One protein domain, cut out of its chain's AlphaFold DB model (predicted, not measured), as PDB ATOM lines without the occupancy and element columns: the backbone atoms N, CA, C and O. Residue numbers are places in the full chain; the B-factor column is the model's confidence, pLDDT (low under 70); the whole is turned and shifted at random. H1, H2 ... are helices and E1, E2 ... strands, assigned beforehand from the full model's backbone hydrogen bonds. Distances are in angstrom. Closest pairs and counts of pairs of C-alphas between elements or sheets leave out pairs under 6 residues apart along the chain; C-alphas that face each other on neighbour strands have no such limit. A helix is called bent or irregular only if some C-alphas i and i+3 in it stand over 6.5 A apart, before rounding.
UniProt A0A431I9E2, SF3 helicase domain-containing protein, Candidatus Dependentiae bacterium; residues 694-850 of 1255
ATOM      1  N   ALA A 694     -64.361-110.286 -34.197       96.19
ATOM      2  CA  ALA A 694     -63.984-109.851 -32.862       96.19
ATOM      3  C   ALA A 694     -64.490-108.431 -32.588       96.19
ATOM      4  O   ALA A 694     -64.432-107.564 -33.457       96.19
ATOM      5  N   TYR A 695     -64.965-108.205 -31.370       98.06
ATOM      6  CA  TYR A 695     -65.396-106.901 -30.879       98.06
ATOM      7  C   TYR A 695     -64.243-106.236 -30.142       98.06
ATOM      8  O   TYR A 695     -63.542-106.937 -29.413       98.06
ATOM      9  N   PHE A 696     -64.030-104.936 -30.337       98.06
ATOM     10  CA  PHE A 696     -62.877-104.236 -29.768       98.06
ATOM     11  C   PHE A 696     -63.186-102.793 -29.359       98.06
ATOM     12  O   PHE A 696     -64.158-102.206 -29.833       98.06
ATOM     13  N   ASP A 697     -62.309-102.258 -28.513       97.81
ATOM     14  CA  ASP A 697     -62.274-100.873 -28.041       97.81
ATOM     15  C   ASP A 697     -60.827-100.495 -27.653       97.81
ATOM     16  O   ASP A 697     -59.986-101.388 -27.436       97.81
ATOM     17  N   CYS A 698     -60.497 -99.199 -27.601       96.88
ATOM     18  CA  CYS A 698     -59.169 -98.745 -27.186       96.88
ATOM     19  C   CYS A 698     -59.173 -97.453 -26.358       96.88
ATOM     20  O   CYS A 698     -59.945 -96.534 -26.598       96.88
ATOM     21  N   GLU A 699     -58.207 -97.340 -25.440       96.06
ATOM     22  CA  GLU A 699     -58.049 -96.165 -24.575       96.06
ATOM     23  C   GLU A 699     -56.645 -95.567 -24.667       96.06
ATOM     24  O   GLU A 699     -55.639 -96.286 -24.719       96.06
ATOM     25  N   VAL A 700     -56.571 -94.229 -24.681       96.00
ATOM     26  CA  VAL A 700     -55.336 -93.466 -24.923       96.00
ATOM     27  C   VAL A 700     -55.142 -92.369 -23.876       96.00
ATOM     28  O   VAL A 700     -55.959 -91.460 -23.755       96.00
ATOM     29  N   PHE A 701     -53.990 -92.404 -23.209       95.88
ATOM     30  CA  PHE A 701     -53.475 -91.414 -22.261       95.88
ATOM     31  C   PHE A 701     -52.024 -91.045 -22.625       95.88
ATOM     32  O   PHE A 701     -51.368 -91.803 -23.348       95.88
ATOM     33  N   PRO A 702     -51.452 -89.947 -22.088       95.00
ATOM     34  CA  PRO A 702     -50.095 -89.500 -22.428       95.00
ATOM     35  C   PRO A 702     -49.000 -90.575 -22.321       95.00
ATOM     36  O   PRO A 702     -48.044 -90.574 -23.094       95.00
ATOM     37  N   ASN A 703     -49.123 -91.504 -21.367       94.56
ATOM     38  CA  ASN A 703     -48.162 -92.583 -21.122       94.56
ATOM     39  C   ASN A 703     -48.720 -93.994 -21.370       94.56
ATOM     40  O   ASN A 703     -47.966 -94.955 -21.215       94.56
ATOM     41  N   LEU A 704     -49.990 -94.148 -21.751       96.44
ATOM     42  CA  LEU A 704     -50.672 -95.443 -21.790       96.44
ATOM     43  C   LEU A 704     -51.558 -95.559 -23.035       96.44
ATOM     44  O   LEU A 704     -52.363 -94.683 -23.316       96.44
ATOM     45  N   PHE A 705     -51.427 -96.668 -23.755       97.81
ATOM     46  CA  PHE A 705     -52.323 -97.067 -24.832       97.81
ATOM     47  C   PHE A 705     -52.755 -98.507 -24.597       97.81
ATOM     48  O   PHE A 705     -51.896 -99.383 -24.495       97.81
ATOM     49  N   VAL A 706     -54.054 -98.766 -24.514       97.19
ATOM     50  CA  VAL A 706     -54.580-100.123 -24.335       97.19
ATOM     51  C   VAL A 706     -55.587-100.453 -25.424       97.19
ATOM     52  O   VAL A 706     -56.335 -99.587 -25.863       97.19
ATOM     53  N   ILE A 707     -55.589-101.710 -25.862       98.06
ATOM     54  CA  ILE A 707     -56.585-102.260 -26.787       98.06
ATOM     55  C   ILE A 707     -57.162-103.498 -26.125       98.06
ATOM     56  O   ILE A 707     -56.400-104.339 -25.641       98.06
ATOM     57  N   GLY A 708     -58.479-103.645 -26.124       97.25
ATOM     58  CA  GLY A 708     -59.109-104.906 -25.753       97.25
ATOM     59  C   GLY A 708     -59.943-105.447 -26.881       97.25
ATOM     60  O   GLY A 708     -60.519-104.691 -27.660       97.25
ATOM     61  N   TRP A 709     -59.998-106.770 -26.973       97.88
ATOM     62  CA  TRP A 709     -60.838-107.425 -27.955       97.88
ATOM     63  C   TRP A 709     -61.290-108.812 -27.505       97.88
ATOM     64  O   TRP A 709     -60.642-109.472 -26.690       97.88
ATOM     65  N   ILE A 710     -62.421-109.263 -28.045       97.69
ATOM     66  CA  ILE A 710     -63.013-110.569 -27.744       97.69
ATOM     67  C   ILE A 710     -63.705-111.155 -28.976       97.69
ATOM     68  O   ILE A 710     -64.356-110.436 -29.733       97.69
ATOM     69  N   TYR A 711     -63.599-112.471 -29.175       95.81
ATOM     70  CA  TYR A 711     -64.371-113.161 -30.211       95.81
ATOM     71  C   TYR A 711     -65.871-113.157 -29.894       95.81
ATOM     72  O   TYR A 711     -66.284-113.176 -28.734       95.81
ATOM     73  N   GLU A 712     -66.696-113.181 -30.939       91.62
ATOM     74  CA  GLU A 712     -68.159-113.140 -30.825       91.62
ATOM     75  C   GLU A 712     -68.756-114.199 -29.882       91.62
ATOM     76  O   GLU A 712     -69.588-113.871 -29.024       91.62
ATOM     77  N   ASP A 713     -68.268-115.436 -29.997       88.69
ATOM     78  CA  ASP A 713     -68.745-116.605 -29.248       88.69
ATOM     79  C   ASP A 713     -67.861-116.972 -28.042       88.69
ATOM     80  O   ASP A 713     -68.073-118.004 -27.402       88.69
ATOM     81  N   ALA A 714     -66.849-116.159 -27.720       91.25
ATOM     82  CA  ALA A 714     -65.971-116.437 -26.589       91.25
ATOM     83  C   ALA A 714     -66.635-116.072 -25.245       91.25
ATOM     84  O   ALA A 714     -67.352-115.071 -25.162       91.25
ATOM     85  N   PRO A 715     -66.396-116.845 -24.171       93.12
ATOM     86  CA  PRO A 715     -66.803-116.457 -22.824       93.12
ATOM     87  C   PRO A 715     -66.018-115.219 -22.351       93.12
ATOM     88  O   PRO A 715     -64.890-114.995 -22.794       93.12
ATOM     89  N   ASP A 716     -66.615-114.411 -21.476       91.75
ATOM     90  CA  ASP A 716     -66.122-113.081 -21.075       91.75
ATOM     91  C   ASP A 716     -64.703-113.124 -20.486       91.75
ATOM     92  O   ASP A 716     -63.913-112.204 -20.688       91.75
ATOM     93  N   GLU A 717     -64.327-114.232 -19.839       91.50
ATOM     94  CA  GLU A 717     -62.989-114.445 -19.278       91.50
ATOM     95  C   GLU A 717     -61.886-114.584 -20.345       91.50
ATOM     96  O   GLU A 717     -60.703-114.572 -20.010       91.50
ATOM     97  N   GLN A 718     -62.251-114.728 -21.623       92.81
ATOM     98  CA  GLN A 718     -61.322-114.756 -22.758       92.81
ATOM     99  C   GLN A 718     -61.103-113.379 -23.400       92.81
ATOM    100  O   GLN A 718     -60.476-113.304 -24.458       92.81
ATOM    101  N   LEU A 719     -61.590-112.294 -22.789       95.69
ATOM    102  CA  LEU A 719     -61.243-110.934 -23.193       95.69
ATOM    103  C   LEU A 719     -59.714-110.765 -23.221       95.69
ATOM    104  O   LEU A 719     -59.030-110.916 -22.206       95.69
ATOM    105  N   VAL A 720     -59.176-110.415 -24.387       96.25
ATOM    106  CA  VAL A 720     -57.751-110.141 -24.557       96.25
ATOM    107  C   VAL A 720     -57.507-108.669 -24.264       96.25
ATOM    108  O   VAL A 720     -58.062-107.808 -24.934       96.25
ATOM    109  N   LYS A 721     -56.652-108.385 -23.278       96.75
ATOM    110  CA  LYS A 721     -56.215-107.037 -22.891       96.75
ATOM    111  C   LYS A 721     -54.772-106.819 -23.361       96.75
ATOM    112  O   LYS A 721     -53.864-107.522 -22.919       96.75
ATOM    113  N   MET A 722     -54.546-105.856 -24.250       96.44
ATOM    114  CA  MET A 722     -53.225-105.509 -24.785       96.44
ATOM    115  C   MET A 722     -52.745-104.195 -24.171       96.44
ATOM    116  O   MET A 722     -53.424-103.175 -24.269       96.44
ATOM    117  N   LEU A 723     -51.563-104.219 -23.553       96.12
ATOM    118  CA  LEU A 723     -50.957-103.071 -22.880       96.12
ATOM    119  C   LEU A 723     -49.807-102.509 -23.715       96.12
ATOM    120  O   LEU A 723     -48.815-103.199 -23.935       96.12
ATOM    121  N   ASN A 724     -49.919-101.246 -24.125       95.06
ATOM    122  CA  ASN A 724     -48.965-100.547 -24.989       95.06
ATOM    123  C   ASN A 724     -48.535-101.386 -26.204       95.06
ATOM    124  O   ASN A 724     -47.331-101.576 -26.408       95.06
ATOM    125  N   PRO A 725     -49.496-101.912 -26.990       91.31
ATOM    126  CA  PRO A 725     -49.182-102.827 -28.073       91.31
ATOM    127  C   PRO A 725     -48.255-102.179 -29.100       91.31
ATOM    128  O   PRO A 725     -48.381-101.000 -29.447       91.31
ATOM    129  N   THR A 726     -47.309-102.976 -29.578       80.62
ATOM    130  CA  THR A 726     -46.348-102.602 -30.612       80.62
ATOM    131  C   THR A 726     -47.036-102.433 -31.973       80.62
ATOM    132  O   THR A 726     -48.114-102.989 -32.196       80.62
ATOM    133  N   PRO A 727     -46.413-101.713 -32.927       79.56
ATOM    134  CA  PRO A 727     -46.958-101.566 -34.278       79.56
ATOM    135  C   PRO A 727     -47.313-102.903 -34.948       79.56
ATOM    136  O   PRO A 727     -48.395-103.029 -35.513       79.56
ATOM    137  N   GLN A 728     -46.457-103.924 -34.805       70.50
ATOM    138  CA  GLN A 728     -46.683-105.254 -35.383       70.50
ATOM    139  C   GLN A 728     -47.863-105.986 -34.735       70.50
ATOM    140  O   GLN A 728     -48.586-106.714 -35.406       70.50
ATOM    141  N   GLU A 729     -48.065-105.820 -33.426       81.62
ATOM    142  CA  GLU A 729     -49.198-106.435 -32.730       81.62
ATOM    143  C   GLU A 729     -50.528-105.846 -33.204       81.62
ATOM    144  O   GLU A 729     -51.485-106.596 -33.379       81.62
ATOM    145  N   VAL A 730     -50.579-104.536 -33.471       85.00
ATOM    146  CA  VAL A 730     -51.772-103.889 -34.040       85.00
ATOM    147  C   VAL A 730     -51.963-104.239 -35.518       85.00
ATOM    148  O   VAL A 730     -53.088-104.493 -35.935       85.00
ATOM    149  N   GLU A 731     -50.890-104.335 -36.307       76.25
ATOM    150  CA  GLU A 731     -50.963-104.808 -37.699       76.25
ATOM    151  C   GLU A 731     -51.530-106.236 -37.773       76.25
ATOM    152  O   GLU A 731     -52.469-106.501 -38.524       76.25
ATOM    153  N   ASN A 732     -51.064-107.128 -36.895       80.81
ATOM    154  CA  ASN A 732     -51.585-108.488 -36.794       80.81
ATOM    155  C   ASN A 732     -53.085-108.523 -36.440       80.81
ATOM    156  O   ASN A 732     -53.771-109.447 -36.880       80.81
ATOM    157  N   LEU A 733     -53.620-107.558 -35.674       87.88
ATOM    158  CA  LEU A 733     -55.064-107.482 -35.396       87.88
ATOM    159  C   LEU A 733     -55.865-107.250 -36.683       87.88
ATOM    160  O   LEU A 733     -56.844-107.960 -36.917       87.88
ATOM    161  N   PHE A 734     -55.427-106.319 -37.537       84.00
ATOM    162  CA  PHE A 734     -56.062-106.069 -38.838       84.00
ATOM    163  C   PHE A 734     -55.939-107.275 -39.784       84.00
ATOM    164  O   PHE A 734     -56.880-107.623 -40.503       84.00
ATOM    165  N   GLU A 735     -54.794-107.961 -39.774       79.19
ATOM    166  CA  GLU A 735     -54.573-109.115 -40.647       79.19
ATOM    167  C   GLU A 735     -55.358-110.360 -40.215       79.19
ATOM    168  O   GLU A 735     -55.810-111.121 -41.076       79.19
ATOM    169  N   SER A 736     -55.563-110.567 -38.914       82.44
ATOM    170  CA  SER A 736     -56.117-111.820 -38.383       82.44
ATOM    171  C   SER A 736     -57.612-111.787 -38.051       82.44
ATOM    172  O   SER A 736     -58.225-112.857 -38.009       82.44
ATOM    173  N   LEU A 737     -58.221-110.609 -37.855       89.56
ATOM    174  CA  LEU A 737     -59.584-110.476 -37.321       89.56
ATOM    175  C   LEU A 737     -60.496-109.593 -38.185       89.56
ATOM    176  O   LEU A 737     -60.058-108.643 -38.831       89.56
ATOM    177  N   ARG A 738     -61.806-109.860 -38.129       93.00
ATOM    178  CA  ARG A 738     -62.855-108.910 -38.528       93.00
ATOM    179  C   ARG A 738     -63.261-108.078 -37.316       93.00
ATOM    180  O   ARG A 738     -64.132-108.483 -36.548       93.00
ATOM    181  N   LEU A 739     -62.596-106.937 -37.144       95.31
ATOM    182  CA  LEU A 739     -62.801-106.040 -36.005       95.31
ATOM    183  C   LEU A 739     -64.113-105.250 -36.120       95.31
ATOM    184  O   LEU A 739     -64.338-104.560 -37.116       95.31
ATOM    185  N   VAL A 740     -64.949-105.323 -35.088       96.81
ATOM    186  CA  VAL A 740     -66.196-104.560 -34.940       96.81
ATOM    187  C   VAL A 740     -66.087-103.670 -33.708       96.81
ATOM    188  O   VAL A 740     -65.905-104.173 -32.602       96.81
ATOM    189  N   GLY A 741     -66.197-102.357 -33.894       96.88
ATOM    190  CA  GLY A 741     -66.119-101.382 -32.804       96.88
ATOM    191  C   GLY A 741     -67.369-100.510 -32.715       96.88
ATOM    192  O   GLY A 741     -68.263-100.577 -33.565       96.88
ATOM    193  N   PHE A 742     -67.443 -99.680 -31.677       96.88
ATOM    194  CA  PHE A 742     -68.541 -98.738 -31.479       96.88
ATOM    195  C   PHE A 742     -68.086 -97.307 -31.781       96.88
ATOM    196  O   PHE A 742     -67.304 -96.739 -31.033       96.88
ATOM    197  N   ASN A 743     -68.591 -96.694 -32.859       94.50
ATOM    198  CA  ASN A 743     -68.145 -95.372 -33.329       94.50
ATOM    199  C   ASN A 743     -66.632 -95.312 -33.644       94.50
ATOM    200  O   ASN A 743     -66.014 -94.244 -33.650       94.50
ATOM    201  N   ASN A 744     -66.046 -96.470 -33.945       95.12
ATOM    202  CA  ASN A 744     -64.614 -96.663 -34.128       95.12
ATOM    203  C   ASN A 744     -64.080 -95.996 -35.398       95.12
ATOM    204  O   ASN A 744     -62.913 -95.605 -35.471       95.12
ATOM    205  N   ARG A 745     -64.931 -95.814 -36.413       92.81
ATOM    206  CA  ARG A 745     -64.510 -95.302 -37.719       92.81
ATOM    207  C   ARG A 745     -64.040 -93.846 -37.668       92.81
ATOM    208  O   ARG A 745     -63.268 -93.432 -38.528       92.81
ATOM    209  N   LEU A 746     -64.518 -93.064 -36.698       89.81
ATOM    210  CA  LEU A 746     -64.148 -91.654 -36.532       89.81
ATOM    211  C   LEU A 746     -62.993 -91.435 -35.545       89.81
ATOM    212  O   LEU A 746     -62.484 -90.316 -35.477       89.81
ATOM    213  N   TYR A 747     -62.588 -92.461 -34.792       93.62
ATOM    214  CA  TYR A 747     -61.596 -92.321 -33.728       93.62
ATOM    215  C   TYR A 747     -60.655 -93.528 -33.635       93.62
ATOM    216  O   TYR A 747     -59.520 -93.432 -34.105       93.62
ATOM    217  N   ASP A 748     -61.109 -94.661 -33.097       95.94
ATOM    218  CA  ASP A 748     -60.286 -95.837 -32.786       95.94
ATOM    219  C   ASP A 748     -59.482 -96.324 -33.987       95.94
ATOM    220  O   ASP A 748     -58.283 -96.573 -33.882       95.94
ATOM    221  N   ASN A 749     -60.102 -96.374 -35.167       94.62
ATOM    222  CA  ASN A 749     -59.418 -96.779 -36.389       94.62
ATOM    223  C   ASN A 749     -58.195 -95.906 -36.675       94.62
ATOM    224  O   ASN A 749     -57.166 -96.414 -37.114       94.62
ATOM    225  N   HIS A 750     -58.289 -94.596 -36.435       93.38
ATOM    226  CA  HIS A 750     -57.180 -93.670 -36.642       93.38
ATOM    227  C   HIS A 750     -56.094 -93.831 -35.579       93.38
ATOM    228  O   HIS A 750     -54.919 -93.709 -35.911       93.38
ATOM    229  N   ILE A 751     -56.464 -94.146 -34.334       95.94
ATOM    230  CA  ILE A 751     -55.510 -94.439 -33.259       95.94
ATOM    231  C   ILE A 751     -54.753 -95.744 -33.546       95.94
ATOM    232  O   ILE A 751     -53.521 -95.762 -33.505       95.94
ATOM    233  N   LEU A 752     -55.464 -96.820 -33.894       94.25
ATOM    234  CA  LEU A 752     -54.861 -98.104 -34.260       94.25
ATOM    235  C   LEU A 752     -53.975 -97.953 -35.507       94.25
ATOM    236  O   LEU A 752     -52.844 -98.432 -35.513       94.25
ATOM    237  N   TRP A 753     -54.437 -97.229 -36.532       88.50
ATOM    238  CA  TRP A 753     -53.642 -96.953 -37.732       88.50
ATOM    239  C   TRP A 753     -52.394 -96.115 -37.431       88.50
ATOM    240  O   TRP A 753     -51.305 -96.426 -37.897       88.50
ATOM    241  N   ALA A 754     -52.490 -95.082 -36.593       84.88
ATOM    242  CA  ALA A 754     -51.312 -94.330 -36.163       84.88
ATOM    243  C   ALA A 754     -50.308 -95.216 -35.411       84.88
ATOM    244  O   ALA A 754     -49.095 -95.078 -35.592       84.88
ATOM    245  N   ARG A 755     -50.795 -96.175 -34.610       90.06
ATOM    246  CA  ARG A 755     -49.916 -97.145 -33.958       90.06
ATOM    247  C   ARG A 755     -49.174 -98.013 -34.974       90.06
ATOM    248  O   ARG A 755     -47.978 -98.221 -34.775       90.06
ATOM    249  N   THR A 756     -49.813 -98.484 -36.051       77.25
ATOM    250  CA  THR A 756     -49.114 -99.267 -37.095       77.25
ATOM    251  C   THR A 756     -48.056 -98.438 -37.829       77.25
ATOM    252  O   THR A 756     -47.024 -98.972 -38.222       77.25
ATOM    253  N   LEU A 757     -48.242 -97.116 -37.915       75.50
ATOM    254  CA  LEU A 757     -47.241 -96.169 -38.428       75.50
ATOM    255  C   LEU A 757     -46.092 -95.874 -37.443       75.50
ATOM    256  O   LEU A 757     -45.172 -95.132 -37.786       75.50
ATOM    257  N   GLY A 758     -46.120 -96.444 -36.234       70.12
ATOM    258  CA  GLY A 758     -45.041 -96.329 -35.251       70.12
ATOM    259  C   GLY A 758     -45.202 -95.213 -34.217       70.12
ATOM    260  O   GLY A 758     -44.245 -94.953 -33.490       70.12
ATOM    261  N   TYR A 759     -46.374 -94.576 -34.117       85.38
ATOM    262  CA  TYR A 759     -46.605 -93.496 -33.149       85.38
ATOM    263  C   TYR A 759     -46.378 -93.994 -31.712       85.38
ATOM    264  O   TYR A 759     -46.819 -95.084 -31.330       85.38
ATOM    265  N   SER A 760     -45.693 -93.185 -30.905       83.69
ATOM    266  CA  SER A 760     -45.529 -93.383 -29.461       83.69
ATOM    267  C   SER A 760     -46.822 -93.082 -28.691       83.69
ATOM    268  O   SER A 760     -47.754 -92.493 -29.229       83.69
ATOM    269  N   ASN A 761     -46.896 -93.462 -27.408       91.50
ATOM    270  CA  ASN A 761     -48.080 -93.198 -26.571       91.50
ATOM    271  C   ASN A 761     -48.405 -91.699 -26.489       91.50
ATOM    272  O   ASN A 761     -49.563 -91.311 -26.596       91.50
ATOM    273  N   GLU A 762     -47.373 -90.864 -26.365       91.25
ATOM    274  CA  GLU A 762     -47.525 -89.411 -26.309       91.25
ATOM    275  C   GLU A 762     -48.033 -88.852 -27.647       91.25
ATOM    276  O   GLU A 762     -48.924 -88.004 -27.671       91.25
ATOM    277  N   GLU A 763     -47.526 -89.351 -28.777       89.62
ATOM    278  CA  GLU A 763     -48.003 -88.957 -30.107       89.62
ATOM    279  C   GLU A 763     -49.438 -89.425 -30.369       89.62
ATOM    280  O   GLU A 763     -50.223 -88.663 -30.931       89.62
ATOM    281  N   LEU A 764     -49.813 -90.629 -29.918       93.88
ATOM    282  CA  LEU A 764     -51.198 -91.106 -29.977       93.88
ATOM    283  C   LEU A 764     -52.132 -90.256 -29.118       93.88
ATOM    284  O   LEU A 764     -53.228 -89.924 -29.560       93.88
ATOM    285  N   TYR A 765     -51.706 -89.866 -27.917       94.62
ATOM    286  CA  TYR A 765     -52.473 -88.956 -27.075       94.62
ATOM    287  C   TYR A 765     -52.634 -87.581 -27.739       94.62
ATOM    288  O   TYR A 765     -53.737 -87.041 -27.789       94.62
ATOM    289  N   ASN A 766     -51.570 -87.033 -28.330       91.19
ATOM    290  CA  ASN A 766     -51.644 -85.767 -29.063       91.19
ATOM    291  C   ASN A 766     -52.564 -85.861 -30.290       91.19
ATOM    292  O   ASN A 766     -53.328 -84.932 -30.561       91.19
ATOM    293  N   LEU A 767     -52.532 -86.982 -31.013       91.56
ATOM    294  CA  LEU A 767     -53.457 -87.273 -32.105       91.56
ATOM    295  C   LEU A 767     -54.904 -87.336 -31.600       91.56
ATOM    296  O   LEU A 767     -55.778 -86.666 -32.147       91.56
ATOM    297  N   SER A 768     -55.138 -88.077 -30.517       92.38
ATOM    298  CA  SER A 768     -56.437 -88.188 -29.855       92.38
ATOM    299  C   SER A 768     -56.974 -86.813 -29.438       92.38
ATOM    300  O   SER A 768     -58.116 -86.466 -29.745       92.38
ATOM    301  N   LYS A 769     -56.120 -85.956 -28.867       91.81
ATOM    302  CA  LYS A 769     -56.452 -84.568 -28.535       91.81
ATOM    303  C   LYS A 769     -56.843 -83.732 -29.741       91.81
ATOM    304  O   LYS A 769     -57.847 -83.019 -29.677       91.81
ATOM    305  N   ARG A 770     -56.117 -83.854 -30.851       91.31
ATOM    306  CA  ARG A 770     -56.464 -83.147 -32.088       91.31
ATOM    307  C   ARG A 770     -57.815 -83.594 -32.649       91.31
ATOM    308  O   ARG A 770     -58.586 -82.750 -33.103       91.31
ATOM    309  N   ILE A 771     -58.119 -84.892 -32.578       88.19
ATOM    310  CA  ILE A 771     -59.393 -85.452 -33.050       88.19
ATOM    311  C   ILE A 771     -60.552 -85.019 -32.135       88.19
ATOM    312  O   ILE A 771     -61.546 -84.482 -32.619       88.19
ATOM    313  N   ILE A 772     -60.424 -85.213 -30.819       85.06
ATOM    314  CA  ILE A 772     -61.521 -85.031 -29.855       85.06
ATOM    315  C   ILE A 772     -61.676 -83.570 -29.414       85.06
ATOM    316  O   ILE A 772     -62.789 -83.044 -29.392       85.06
ATOM    317  N   SER A 773     -60.581 -82.914 -29.017       81.75
ATOM    318  CA  SER A 773     -60.623 -81.577 -28.401       81.75
ATOM    319  C   SER A 773     -60.522 -80.456 -29.429       81.75
ATOM    320  O   SER A 773     -61.314 -79.514 -29.381       81.75
ATOM    321  N   ASP A 774     -59.576 -80.558 -30.366       81.38
ATOM    322  CA  ASP A 774     -59.326 -79.490 -31.344       81.38
ATOM    323  C   ASP A 774     -60.234 -79.603 -32.584       81.38
ATOM    324  O   ASP A 774     -60.373 -78.638 -33.341       81.38
ATOM    325  N   ASN A 775     -60.889 -80.759 -32.769       79.75
ATOM    326  CA  ASN A 775     -61.751 -81.085 -33.910       79.75
ATOM    327  C   ASN A 775     -61.050 -80.833 -35.262       79.75
ATOM    328  O   ASN A 775     -61.629 -80.290 -36.213       79.75
ATOM    329  N   ASP A 776     -59.764 -81.191 -35.324       78.62
ATOM    330  CA  ASP A 776     -58.911 -80.990 -36.487       78.62
ATOM    331  C   ASP A 776     -59.185 -82.060 -37.549       78.62
ATOM    332  O   ASP A 776     -58.757 -83.208 -37.451       78.62
ATOM    333  N   ARG A 777     -59.864 -81.656 -38.629       67.94
ATOM    334  CA  ARG A 777     -60.194 -82.531 -39.766       67.94
ATOM    335  C   ARG A 777     -58.974 -83.074 -40.521       67.94
ATOM    336  O   ARG A 777     -59.154 -83.900 -41.407       67.94
ATOM    337  N   ARG A 778     -57.760 -82.589 -40.237       74.56
ATOM    338  CA  ARG A 778     -56.507 -83.096 -40.821       74.56
ATOM    339  C   ARG A 778     -55.834 -84.148 -39.946       74.56
ATOM    340  O   ARG A 778     -54.858 -84.737 -40.381       74.56
ATOM    341  N   ALA A 779     -56.336 -84.395 -38.739       77.06
ATOM    342  CA  ALA A 779     -55.779 -85.373 -37.808       77.06
ATOM    343  C   ALA A 779     -56.218 -86.823 -38.107       77.06
ATOM    344  O   ALA A 779     -55.983 -87.717 -37.307       77.06
ATOM    345  N   THR A 780     -56.878 -87.076 -39.239       82.94
ATOM    346  CA  THR A 780     -57.426 -88.388 -39.617       82.94
ATOM    347  C   THR A 780     -56.742 -88.944 -40.864       82.94
ATOM    348  O   THR A 780     -56.469 -88.202 -41.804       82.94
ATOM    349  N   PHE A 781     -56.551 -90.263 -40.916       80.81
ATOM    350  CA  PHE A 781     -55.952 -90.980 -42.050       80.81
ATOM    351  C   PHE A 781     -57.013 -91.549 -42.995       80.81
ATOM    352  O   PHE A 781     -57.922 -92.249 -42.549       80.81
ATOM    353  N   GLY A 782     -56.870 -91.326 -44.304       77.62
ATOM    354  CA  GLY A 782     -57.819 -91.824 -45.306       77.62
ATOM    355  C   GLY A 782     -58.008 -93.348 -45.271       77.62
ATOM    356  O   GLY A 782     -59.144 -93.816 -45.280       77.62
ATOM    357  N   ALA A 783     -56.912 -94.106 -45.170       74.44
ATOM    358  CA  ALA A 783     -56.927 -95.574 -45.140       74.44
ATOM    359  C   ALA A 783     -57.591 -96.160 -43.877       74.44
ATOM    360  O   ALA A 783     -58.171 -97.244 -43.914       74.44
ATOM    361  N   ALA A 784     -57.568 -95.426 -42.761       86.31
ATOM    362  CA  ALA A 784     -58.126 -95.895 -41.496       86.31
ATOM    363  C   ALA A 784     -59.664 -95.992 -41.519       86.31
ATOM    364  O   ALA A 784     -60.243 -96.813 -40.808       86.31
ATOM    365  N   TYR A 785     -60.350 -95.221 -42.372       84.81
ATOM    366  CA  TYR A 785     -61.816 -95.259 -42.466       84.81
ATOM    367  C   TYR A 785     -62.381 -96.629 -42.867       84.81
ATOM    368  O   TYR A 785     -63.561 -96.882 -42.625       84.81
ATOM    369  N   SER A 786     -61.555 -97.496 -43.453       81.94
ATOM    370  CA  SER A 786     -61.910 -98.853 -43.874       81.94
ATOM    371  C   SER A 786     -61.029 -99.938 -43.248       81.94
ATOM    372  O   SER A 786     -61.031-101.065 -43.728       81.94
ATOM    373  N   ALA A 787     -60.266 -99.623 -42.195       84.38
ATOM    374  CA  ALA A 787     -59.333-100.575 -41.579       84.38
ATOM    375  C   ALA A 787     -60.023-101.702 -40.781       84.38
ATOM    376  O   ALA A 787     -59.398-102.703 -40.444       84.38
ATOM    377  N   THR A 788     -61.311-101.554 -40.463       91.81
ATOM    378  CA  THR A 788     -62.095-102.489 -39.638       91.81
ATOM    379  C   THR A 788     -63.315-103.012 -40.388       91.81
ATOM    380  O   THR A 788     -63.716-102.443 -41.399       91.81
ATOM    381  N   TYR A 789     -63.958-104.058 -39.866       93.50
ATOM    382  CA  TYR A 789     -65.081-104.732 -40.523       93.50
ATOM    383  C   TYR A 789     -66.413-103.985 -40.411       93.50
ATOM    384  O   TYR A 789     -67.132-103.871 -41.403       93.50
ATOM    385  N   ALA A 790     -66.754-103.464 -39.230       94.12
ATOM    386  CA  ALA A 790     -68.003-102.730 -39.033       94.12
ATOM    387  C   ALA A 790     -67.907-101.701 -37.898       94.12
ATOM    388  O   ALA A 790     -67.129-101.873 -36.960       94.12
ATOM    389  N   ASP A 791     -68.748-100.669 -37.986       96.25
ATOM    390  CA  ASP A 791     -68.971 -99.674 -36.934       96.25
ATOM    391  C   ASP A 791     -70.439 -99.722 -36.494       96.25
ATOM    392  O   ASP A 791     -71.345 -99.380 -37.265       96.25
ATOM    393  N   ILE A 792     -70.670-100.150 -35.248       96.31
ATOM    394  CA  ILE A 792     -72.012-100.312 -34.669       96.31
ATOM    395  C   ILE A 792     -72.781 -98.998 -34.667       96.31
ATOM    396  O   ILE A 792     -73.968 -98.966 -35.001       96.31
ATOM    397  N   TYR A 793     -72.115 -97.899 -34.320       95.31
ATOM    398  CA  TYR A 793     -72.772 -96.607 -34.231       95.31
ATOM    399  C   TYR A 793     -73.211 -96.112 -35.608       95.31
ATOM    400  O   TYR A 793     -74.238 -95.443 -35.688       95.31
ATOM    401  N   ASP A 794     -72.511 -96.450 -36.699       93.31
ATOM    402  CA  ASP A 794     -72.932 -96.082 -38.062       93.31
ATOM    403  C   ASP A 794     -74.169 -96.867 -38.518       93.31
ATOM    404  O   ASP A 794     -75.144 -96.251 -38.975       93.31
ATOM    405  N   TYR A 795     -74.169 -98.197 -38.360       92.81
ATOM    406  CA  TYR A 795     -75.255 -99.033 -38.879       92.81
ATOM    407  C   TYR A 795     -76.497 -99.082 -37.990       92.81
ATOM    408  O   TYR A 795     -77.585 -99.321 -38.512       92.81
ATOM    409  N   ALA A 796     -76.379 -98.829 -36.684       91.75
ATOM    410  CA  ALA A 796     -77.531 -98.839 -35.789       91.75
ATOM    411  C   ALA A 796     -78.553 -97.770 -36.205       91.75
ATOM    412  O   ALA A 796     -78.216 -96.589 -36.332       91.75
ATOM    413  N   SER A 797     -79.814 -98.157 -36.404       87.75
ATOM    414  CA  SER A 797     -80.890 -97.200 -36.699       87.75
ATOM    415  C   SER A 797     -81.159 -96.236 -35.538       87.75
ATOM    416  O   SER A 797     -81.557 -95.091 -35.760       87.75
ATOM    417  N   GLU A 798     -80.884 -96.669 -34.308       88.00
ATOM    418  CA  GLU A 798     -81.018 -95.874 -33.094       88.00
ATOM    419  C   GLU A 798     -79.658 -95.332 -32.626       88.00
ATOM    420  O   GLU A 798     -78.741 -96.090 -32.310       88.00
ATOM    421  N   LYS A 799     -79.521 -94.000 -32.583       87.25
ATOM    422  CA  LYS A 799     -78.267 -93.322 -32.217       87.25
ATOM    423  C   LYS A 799     -78.243 -92.987 -30.723       87.25
ATOM    424  O   LYS A 799     -78.834 -91.994 -30.298       87.25
ATOM    425  N   LYS A 800     -77.539 -93.809 -29.946       88.12
ATOM    426  CA  LYS A 800     -77.292 -93.664 -28.499       88.12
ATOM    427  C   LYS A 800     -75.795 -93.794 -28.218       88.12
ATOM    428  O   LYS A 800     -75.085 -94.387 -29.025       88.12
ATOM    429  N   SER A 801     -75.300 -93.242 -27.113       89.31
ATOM    430  CA  SER A 801     -73.914 -93.502 -26.684       89.31
ATOM    431  C   SER A 801     -73.773 -94.919 -26.123       89.31
ATOM    432  O   SER A 801     -74.753 -95.483 -25.640       89.31
ATOM    433  N   LEU A 802     -72.559 -95.477 -26.107       91.88
ATOM    434  CA  LEU A 802     -72.316 -96.805 -25.526       91.88
ATOM    435  C   LEU A 802     -72.799 -96.884 -24.066       91.88
ATOM    436  O   LEU A 802     -73.550 -97.782 -23.711       91.88
ATOM    437  N   LYS A 803     -72.526 -95.845 -23.270       87.31
ATOM    438  CA  LYS A 803     -73.003 -95.712 -21.880       87.31
ATOM    439  C   LYS A 803     -74.528 -95.691 -21.720       87.31
ATOM    440  O   LYS A 803     -75.053 -96.099 -20.692       87.31
ATOM    441  N   GLN A 804     -75.258 -95.212 -22.729       85.44
ATOM    442  CA  GLN A 804     -76.722 -95.284 -22.717       85.44
ATOM    443  C   GLN A 804     -77.195 -96.712 -22.972       85.44
ATOM    444  O   GLN A 804     -78.123 -97.171 -22.312       85.44
ATOM    445  N   TRP A 805     -76.535 -97.408 -23.899       90.88
ATOM    446  CA  TRP A 805     -76.808 -98.813 -24.158       90.88
ATOM    447  C   TRP A 805     -76.481 -99.710 -22.970       90.88
ATOM    448  O   TRP A 805     -77.250-100.625 -22.706       90.88
ATOM    449  N   GLU A 806     -75.386 -99.449 -22.251       89.75
ATOM    450  CA  GLU A 806     -75.037-100.196 -21.037       89.75
ATOM    451  C   GLU A 806     -76.208-100.227 -20.058       89.75
ATOM    452  O   GLU A 806     -76.637-101.296 -19.644       89.75
ATOM    453  N   ILE A 807     -76.785 -99.062 -19.761       82.88
ATOM    454  CA  ILE A 807     -77.895 -98.964 -18.814       82.88
ATOM    455  C   ILE A 807     -79.156 -99.637 -19.362       82.88
ATOM    456  O   ILE A 807     -79.802-100.403 -18.656       82.88
ATOM    457  N   GLU A 808     -79.505 -99.389 -20.625       84.62
ATOM    458  CA  GLU A 808     -80.718 -99.950 -21.236       84.62
ATOM    459  C   GLU A 808     -80.678-101.478 -21.368       84.62
ATOM    460  O   GLU A 808     -81.712-102.138 -21.278       84.62
ATOM    461  N   LEU A 809     -79.487-102.042 -21.563       88.06
ATOM    462  CA  LEU A 809     -79.267-103.484 -21.647       88.06
ATOM    463  C   LEU A 809     -78.963-104.121 -20.280       88.06
ATOM    464  O   LEU A 809     -78.733-105.329 -20.225       88.06
ATOM    465  N   GLY A 810     -78.957-103.341 -19.191       83.62
ATOM    466  CA  GLY A 810     -78.658-103.824 -17.838       83.62
ATOM    467  C   GLY A 810     -77.218-104.323 -17.664       83.62
ATOM    468  O   GLY A 810     -76.971-105.262 -16.909       83.62
ATOM    469  N   LEU A 811     -76.272-103.745 -18.402       87.56
ATOM    470  CA  LEU A 811     -74.850-104.084 -18.369       87.56
ATOM    471  C   LEU A 811     -74.118-103.272 -17.287       87.56
ATOM    472  O   LEU A 811     -74.579-102.192 -16.910       87.56
ATOM    473  N   PRO A 812     -72.954-103.750 -16.800       83.44
ATOM    474  CA  PRO A 812     -72.135-102.993 -15.860       83.44
ATOM    475  C   PRO A 812     -71.799-101.599 -16.400       83.44
ATOM    476  O   PRO A 812     -71.074-101.460 -17.382       83.44
ATOM    477  N   HIS A 813     -72.312-100.569 -15.732       81.81
ATOM    478  CA  HIS A 813     -72.037 -99.180 -16.066       81.81
ATOM    479  C   HIS A 813     -70.915 -98.649 -15.169       81.81
ATOM    480  O   HIS A 813     -71.074 -98.542 -13.949       81.81
ATOM    481  N   LYS A 814     -69.766 -98.333 -15.770       74.81
ATOM    482  CA  LYS A 814     -68.596 -97.780 -15.076       74.81
ATOM    483  C   LYS A 814     -68.048 -96.607 -15.878       74.81
ATOM    484  O   LYS A 814     -67.900 -96.698 -17.093       74.81
ATOM    485  N   GLU A 815     -67.723 -95.531 -15.175       81.25
ATOM    486  CA  GLU A 815     -67.049 -94.344 -15.707       81.25
ATOM    487  C   GLU A 815     -65.661 -94.234 -15.068       81.25
ATOM    488  O   GLU A 815     -65.464 -94.612 -13.906       81.25
ATOM    489  N   LEU A 816     -64.681 -93.760 -15.836       84.75
ATOM    490  CA  LEU A 816     -63.287 -93.715 -15.407       84.75
ATOM    491  C   LEU A 816     -62.973 -92.393 -14.694       84.75
ATOM    492  O   LEU A 816     -62.993 -91.323 -15.298       84.75
ATOM    493  N   ASP A 817     -62.645 -92.474 -13.404       83.00
ATOM    494  CA  ASP A 817     -62.253 -91.325 -12.573       83.00
ATOM    495  C   ASP A 817     -60.736 -91.076 -12.656       83.00
ATOM    496  O   ASP A 817     -59.982 -91.272 -11.693       83.00
ATOM    497  N   LEU A 818     -60.272 -90.743 -13.864       85.94
ATOM    498  CA  LEU A 818     -58.902 -90.312 -14.145       85.94
ATOM    499  C   LEU A 818     -58.912 -89.123 -15.118       85.94
ATOM    500  O   LEU A 818     -59.665 -89.137 -16.096       85.94
ATOM    501  N   PRO A 819     -58.073 -88.095 -14.893       84.56
ATOM    502  CA  PRO A 819     -57.902 -87.014 -15.851       84.56
ATOM    503  C   PRO A 819     -57.240 -87.547 -17.125       84.56
ATOM    504  O   PRO A 819     -56.120 -88.050 -17.107       84.56
ATOM    505  N   TRP A 820     -57.954 -87.433 -18.243       85.69
ATOM    506  CA  TRP A 820     -57.510 -87.933 -19.546       85.69
ATOM    507  C   TRP A 820     -56.224 -87.263 -20.060       85.69
ATOM    508  O   TRP A 820     -55.466 -87.868 -20.816       85.69
ATOM    509  N   ASP A 821     -55.950 -86.027 -19.638       86.25
ATOM    510  CA  ASP A 821     -54.786 -85.253 -20.060       86.25
ATOM    511  C   ASP A 821     -53.533 -85.443 -19.197       86.25
ATOM    512  O   ASP A 821     -52.484 -84.869 -19.511       86.25
ATOM    513  N   GLU A 822     -53.603 -86.279 -18.157       90.62
ATOM    514  CA  GLU A 822     -52.473 -86.600 -17.289       90.62
ATOM    515  C   GLU A 822     -51.998 -88.055 -17.473       90.62
ATOM    516  O   GLU A 822     -52.777 -88.938 -17.838       90.62
ATOM    517  N   PRO A 823     -50.708 -88.347 -17.219       93.19
ATOM    518  CA  PRO A 823     -50.208 -89.716 -17.213       93.19
ATOM    519  C   PRO A 823     -50.919 -90.590 -16.170       93.19
ATOM    520  O   PRO A 823     -51.032 -90.210 -15.005       93.19
ATOM    521  N   VAL A 824     -51.307 -91.804 -16.561       93.94
ATOM    522  CA  VAL A 824     -51.921 -92.797 -15.673       93.94
ATOM    523  C   VAL A 824     -50.874 -93.330 -14.685       93.94
ATOM    524  O   VAL A 824     -49.831 -93.829 -15.127       93.94
ATOM    525  N   PRO A 825     -51.123 -93.253 -13.363       93.00
ATOM    526  CA  PRO A 825     -50.274 -93.880 -12.351       93.00
ATOM    527  C   PRO A 825     -50.213 -95.406 -12.510       93.00
ATOM    528  O   PRO A 825     -51.218 -96.033 -12.837       93.00
ATOM    529  N   GLU A 826     -49.054 -96.023 -12.254       89.88
ATOM    530  CA  GLU A 826     -48.855 -97.475 -12.445       89.88
ATOM    531  C   GLU A 826     -49.858 -98.336 -11.655       89.88
ATOM    532  O   GLU A 826     -50.307 -99.367 -12.149       89.88
ATOM    533  N   ASP A 827     -50.252 -97.901 -10.458       92.38
ATOM    534  CA  ASP A 827     -51.229 -98.571  -9.592       92.38
ATOM    535  C   ASP A 827     -52.685 -98.412 -10.061       92.38
ATOM    536  O   ASP A 827     -53.569 -99.102  -9.556       92.38
ATOM    537  N   ARG A 828     -52.933 -97.535 -11.038       93.38
ATOM    538  CA  ARG A 828     -54.252 -97.257 -11.627       93.38
ATOM    539  C   ARG A 828     -54.397 -97.800 -13.053       93.38
ATOM    540  O   ARG A 828     -55.452 -97.636 -13.654       93.38
ATOM    541  N   VAL A 829     -53.374 -98.464 -13.608       93.12
ATOM    542  CA  VAL A 829     -53.432 -99.051 -14.965       93.12
ATOM    543  C   VAL A 829     -54.509-100.136 -15.067       93.12
ATOM    544  O   VAL A 829     -55.199-100.206 -16.082       93.12
ATOM    545  N   GLU A 830     -54.700-100.946 -14.021       93.69
ATOM    546  CA  GLU A 830     -55.737-101.990 -14.023       93.69
ATOM    547  C   GLU A 830     -57.150-101.390 -14.101       93.69
ATOM    548  O   GLU A 830     -57.998-101.931 -14.802       93.69
ATOM    549  N   ASP A 831     -57.388-100.221 -13.492       92.62
ATOM    550  CA  ASP A 831     -58.687 -99.542 -13.585       92.62
ATOM    551  C   ASP A 831     -59.034 -99.172 -15.032       92.62
ATOM    552  O   ASP A 831     -60.196 -99.283 -15.428       92.62
ATOM    553  N   VAL A 832     -58.030 -98.750 -15.813       94.62
ATOM    554  CA  VAL A 832     -58.181 -98.425 -17.239       94.62
ATOM    555  C   VAL A 832     -58.444 -99.691 -18.052       94.62
ATOM    556  O   VAL A 832     -59.321 -99.696 -18.911       94.62
ATOM    557  N   LEU A 833     -57.724-100.780 -17.763       94.00
ATOM    558  CA  LEU A 833     -57.924-102.069 -18.429       94.00
ATOM    559  C   LEU A 833     -59.308-102.665 -18.147       94.00
ATOM    560  O   LEU A 833     -59.906-103.262 -19.041       94.00
ATOM    561  N   ASP A 834     -59.813-102.517 -16.925       91.69
ATOM    562  CA  ASP A 834     -61.157-102.951 -16.546       91.69
ATOM    563  C   ASP A 834     -62.241-102.069 -17.159       91.69
ATOM    564  O   ASP A 834     -63.266-102.582 -17.598       91.69
ATOM    565  N   TYR A 835     -62.020-100.754 -17.204       93.31
ATOM    566  CA  TYR A 835     -62.927 -99.823 -17.870       93.31
ATOM    567  C   TYR A 835     -63.058-100.157 -19.362       93.31
ATOM    568  O   TYR A 835     -64.156-100.463 -19.813       93.31
ATOM    569  N   MET A 836     -61.941-100.227 -20.089       94.94
ATOM    570  CA  MET A 836     -61.930-100.599 -21.506       94.94
ATOM    571  C   MET A 836     -62.522-102.003 -21.722       94.94
ATOM    572  O   MET A 836     -63.288-102.235 -22.654       94.94
ATOM    573  N   GLY A 837     -62.231-102.952 -20.825       94.69
ATOM    574  CA  GLY A 837     -62.804-104.293 -20.900       94.69
ATOM    575  C   GLY A 837     -64.332-104.307 -20.821       94.69
ATOM    576  O   GLY A 837     -64.970-105.057 -21.563       94.69
ATOM    577  N   ASN A 838     -64.928-103.453 -19.983       93.81
ATOM    578  CA  ASN A 838     -66.380-103.280 -19.940       93.81
ATOM    579  C   ASN A 838     -66.917-102.717 -21.263       93.81
ATOM    580  O   ASN A 838     -67.919-103.229 -21.760       93.81
ATOM    581  N   ASP A 839     -66.231-101.747 -21.871       96.12
ATOM    582  CA  ASP A 839     -66.646-101.124 -23.134       96.12
ATOM    583  C   ASP A 839     -66.596-102.127 -24.303       96.12
ATOM    584  O   ASP A 839     -67.513-102.168 -25.129       96.12
ATOM    585  N   VAL A 840     -65.616-103.041 -24.324       97.31
ATOM    586  CA  VAL A 840     -65.567-104.162 -25.286       97.31
ATOM    587  C   VAL A 840     -66.760-105.111 -25.108       97.31
ATOM    588  O   VAL A 840     -67.411-105.505 -26.085       97.31
ATOM    589  N   LEU A 841     -67.071-105.492 -23.865       96.38
ATOM    590  CA  LEU A 841     -68.193-106.388 -23.570       96.38
ATOM    591  C   LEU A 841     -69.540-105.726 -23.891       96.38
ATOM    592  O   LEU A 841     -70.418-106.376 -24.470       96.38
ATOM    593  N   ALA A 842     -69.676-104.431 -23.596       95.94
ATOM    594  CA  ALA A 842     -70.831-103.625 -23.958       95.94
ATOM    595  C   ALA A 842     -70.985-103.529 -25.478       95.94
ATOM    596  O   ALA A 842     -72.064-103.802 -26.000       95.94
ATOM    597  N   THR A 843     -69.902-103.255 -26.207       97.38
ATOM    598  CA  THR A 843     -69.873-103.218 -27.678       97.38
ATOM    599  C   THR A 843     -70.408-104.523 -28.276       97.38
ATOM    600  O   THR A 843     -71.302-104.501 -29.127       97.38
ATOM    601  N   ARG A 844     -69.959-105.678 -27.769       96.81
ATOM    602  CA  ARG A 844     -70.477-106.994 -28.183       96.81
ATOM    603  C   ARG A 844     -71.958-107.189 -27.843       96.81
ATOM    604  O   ARG A 844     -72.705-107.749 -28.646       96.81
ATOM    605  N   ALA A 845     -72.402-106.761 -26.663       95.88
ATOM    606  CA  ALA A 845     -73.803-106.871 -26.258       95.88
ATOM    607  C   ALA A 845     -74.723-105.995 -27.126       95.88
ATOM    608  O   ALA A 845     -75.786-106.453 -27.552       95.88
ATOM    609  N   VAL A 846     -74.287-104.779 -27.472       96.44
ATOM    610  CA  VAL A 846     -75.016-103.893 -28.389       96.44
ATOM    611  C   VAL A 846     -75.092-104.496 -29.785       96.44
ATOM    612  O   VAL A 846     -76.169-104.489 -30.379       96.44
ATOM    613  N   ALA A 847     -74.006-105.077 -30.297       95.50
ATOM    614  CA  ALA A 847     -74.028-105.764 -31.589       95.50
ATOM    615  C   ALA A 847     -75.081-106.883 -31.624       95.50
ATOM    616  O   ALA A 847     -75.869-106.964 -32.567       95.50
ATOM    617  N   LYS A 848     -75.174-107.690 -30.556       94.25
ATOM    618  CA  LYS A 848     -76.214-108.725 -30.413       94.25
ATOM    619  C   LYS A 848     -77.615-108.110 -30.383       94.25
ATOM    620  O   LYS A 848     -78.499-108.551 -31.125       94.25
ATOM    621  N   ALA A 849     -77.808-107.052 -29.592       94.31
ATOM    622  CA  ALA A 849     -79.076-106.333 -29.495       94.31
ATOM    623  C   ALA A 849     -79.491-105.657 -30.815       94.31
ATOM    624  O   ALA A 849     -80.686-105.456 -31.038       94.31
ATOM    625  N   ARG A 850     -78.537-105.281 -31.680       93.94
ATOM    626  CA  ARG A 850     -78.727-104.616 -32.989       93.94
ATOM    627  C   ARG A 850     -78.428-105.538 -34.180       93.94
ATOM    628  O   ARG A 850     -78.196-105.073 -35.293       93.94
TER     629      ARG A 850
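Overview. This is residues 694 to 850 of the 1255 residues of the protein "SF3 helicase domain-containing protein" of Candidatus Dependentiae bacterium (UniProt A0A431I9E2). A twisted sheet of four strands is the middle of three layers, with the long helix H7 slantwise over one face and H2 and H3 packed over the other. H1 only grazes the sheet, H4 packs on H2 and H6 packs on H7. The printed part has 157 residues, with named elements in the order E1, E2, E3, H1, E4, H2, H3, H4, H5, H6, H7: seven helices and four strands, class mixed. The sheet is mixed, in the order E3, E2, E1, E4. The whole is compact, with a radius of gyration of the C-alphas of 14.7 A, and rounded, spanning 36 by 35 by 30 A.

Along the chain. Find C-alpha 694 at (-63.984, -109.851, -32.862); from there E1 runs 23.7 A to residue 701. E2, residues 704 to 711, covers 23.9 A, and E3 is residues 720 to 723. H1 is residues 727 to 736, E4 738 to 741, H2 748 to 756, and H3, 16.1 A long, 761 to 772. Then come H4 at 782 to 786, H5 at 792 to 795 and H6 at 802 to 808. H7 runs 35.8 A from residue 826 to C-alpha 849 at (-79.076, -106.333, -29.495); it is irregular, with C-alphas 827 and 830 7.2 A apart.

Arrangement. E1, E2 and E3 form a meander, each strand the antiparallel neighbour of the one before; look for N 699 and O 706 at 3.0 A, and N 722 and O 707 at 2.8 A. E4 is parallel to E1, with N 740 and O 694 at 2.8 A. E3, H1 and E4 make a split strand-helix-strand unit, two strands of one sheet that are not neighbours, joined through a helix, with E2 and E1 between them in the sheet; its crossover is right-handed. H7's height over the sheet is 8.0 A; its closest C-alphas to E1 are Val 840 and Phe 696, 5.2 A apart. On the opposite face, H2 runs across the strands, at 79 degrees to E1 on the local plane. H2 and H3 are a helical hairpin, closest at C-alphas 751 and 764, 6.4 A. H2 also touches H1, with C-alphas 756 and 727 4.2 A apart, and H4, with 749 and 784 5.3 A apart. H6 touches H7 at a steep tilt of 64 degrees, with C-alphas 806 and 842 6.2 A apart; H5 only just touches H7, with 3 pairs of C-alphas within 8 A. Every O i to N i+4 pair is within hydrogen-bond range in H1, H2 and H3, against 2 of 3 in H6, 17 of 20 in H7 and 0 of 1 in H4, where 2 of 2 O i to N i+3 pairs are; H5 is too short for an i+4 pair.

Size, cuts and confidence. The farthest C-alphas, Ser 797 and Asp 827, are 40.2 A apart. The printed part has no cut. The link from H6 to H7, residues 809 to 825, is long. Mean pLDDT of the printed part is 89.9; residue 777 is under 70.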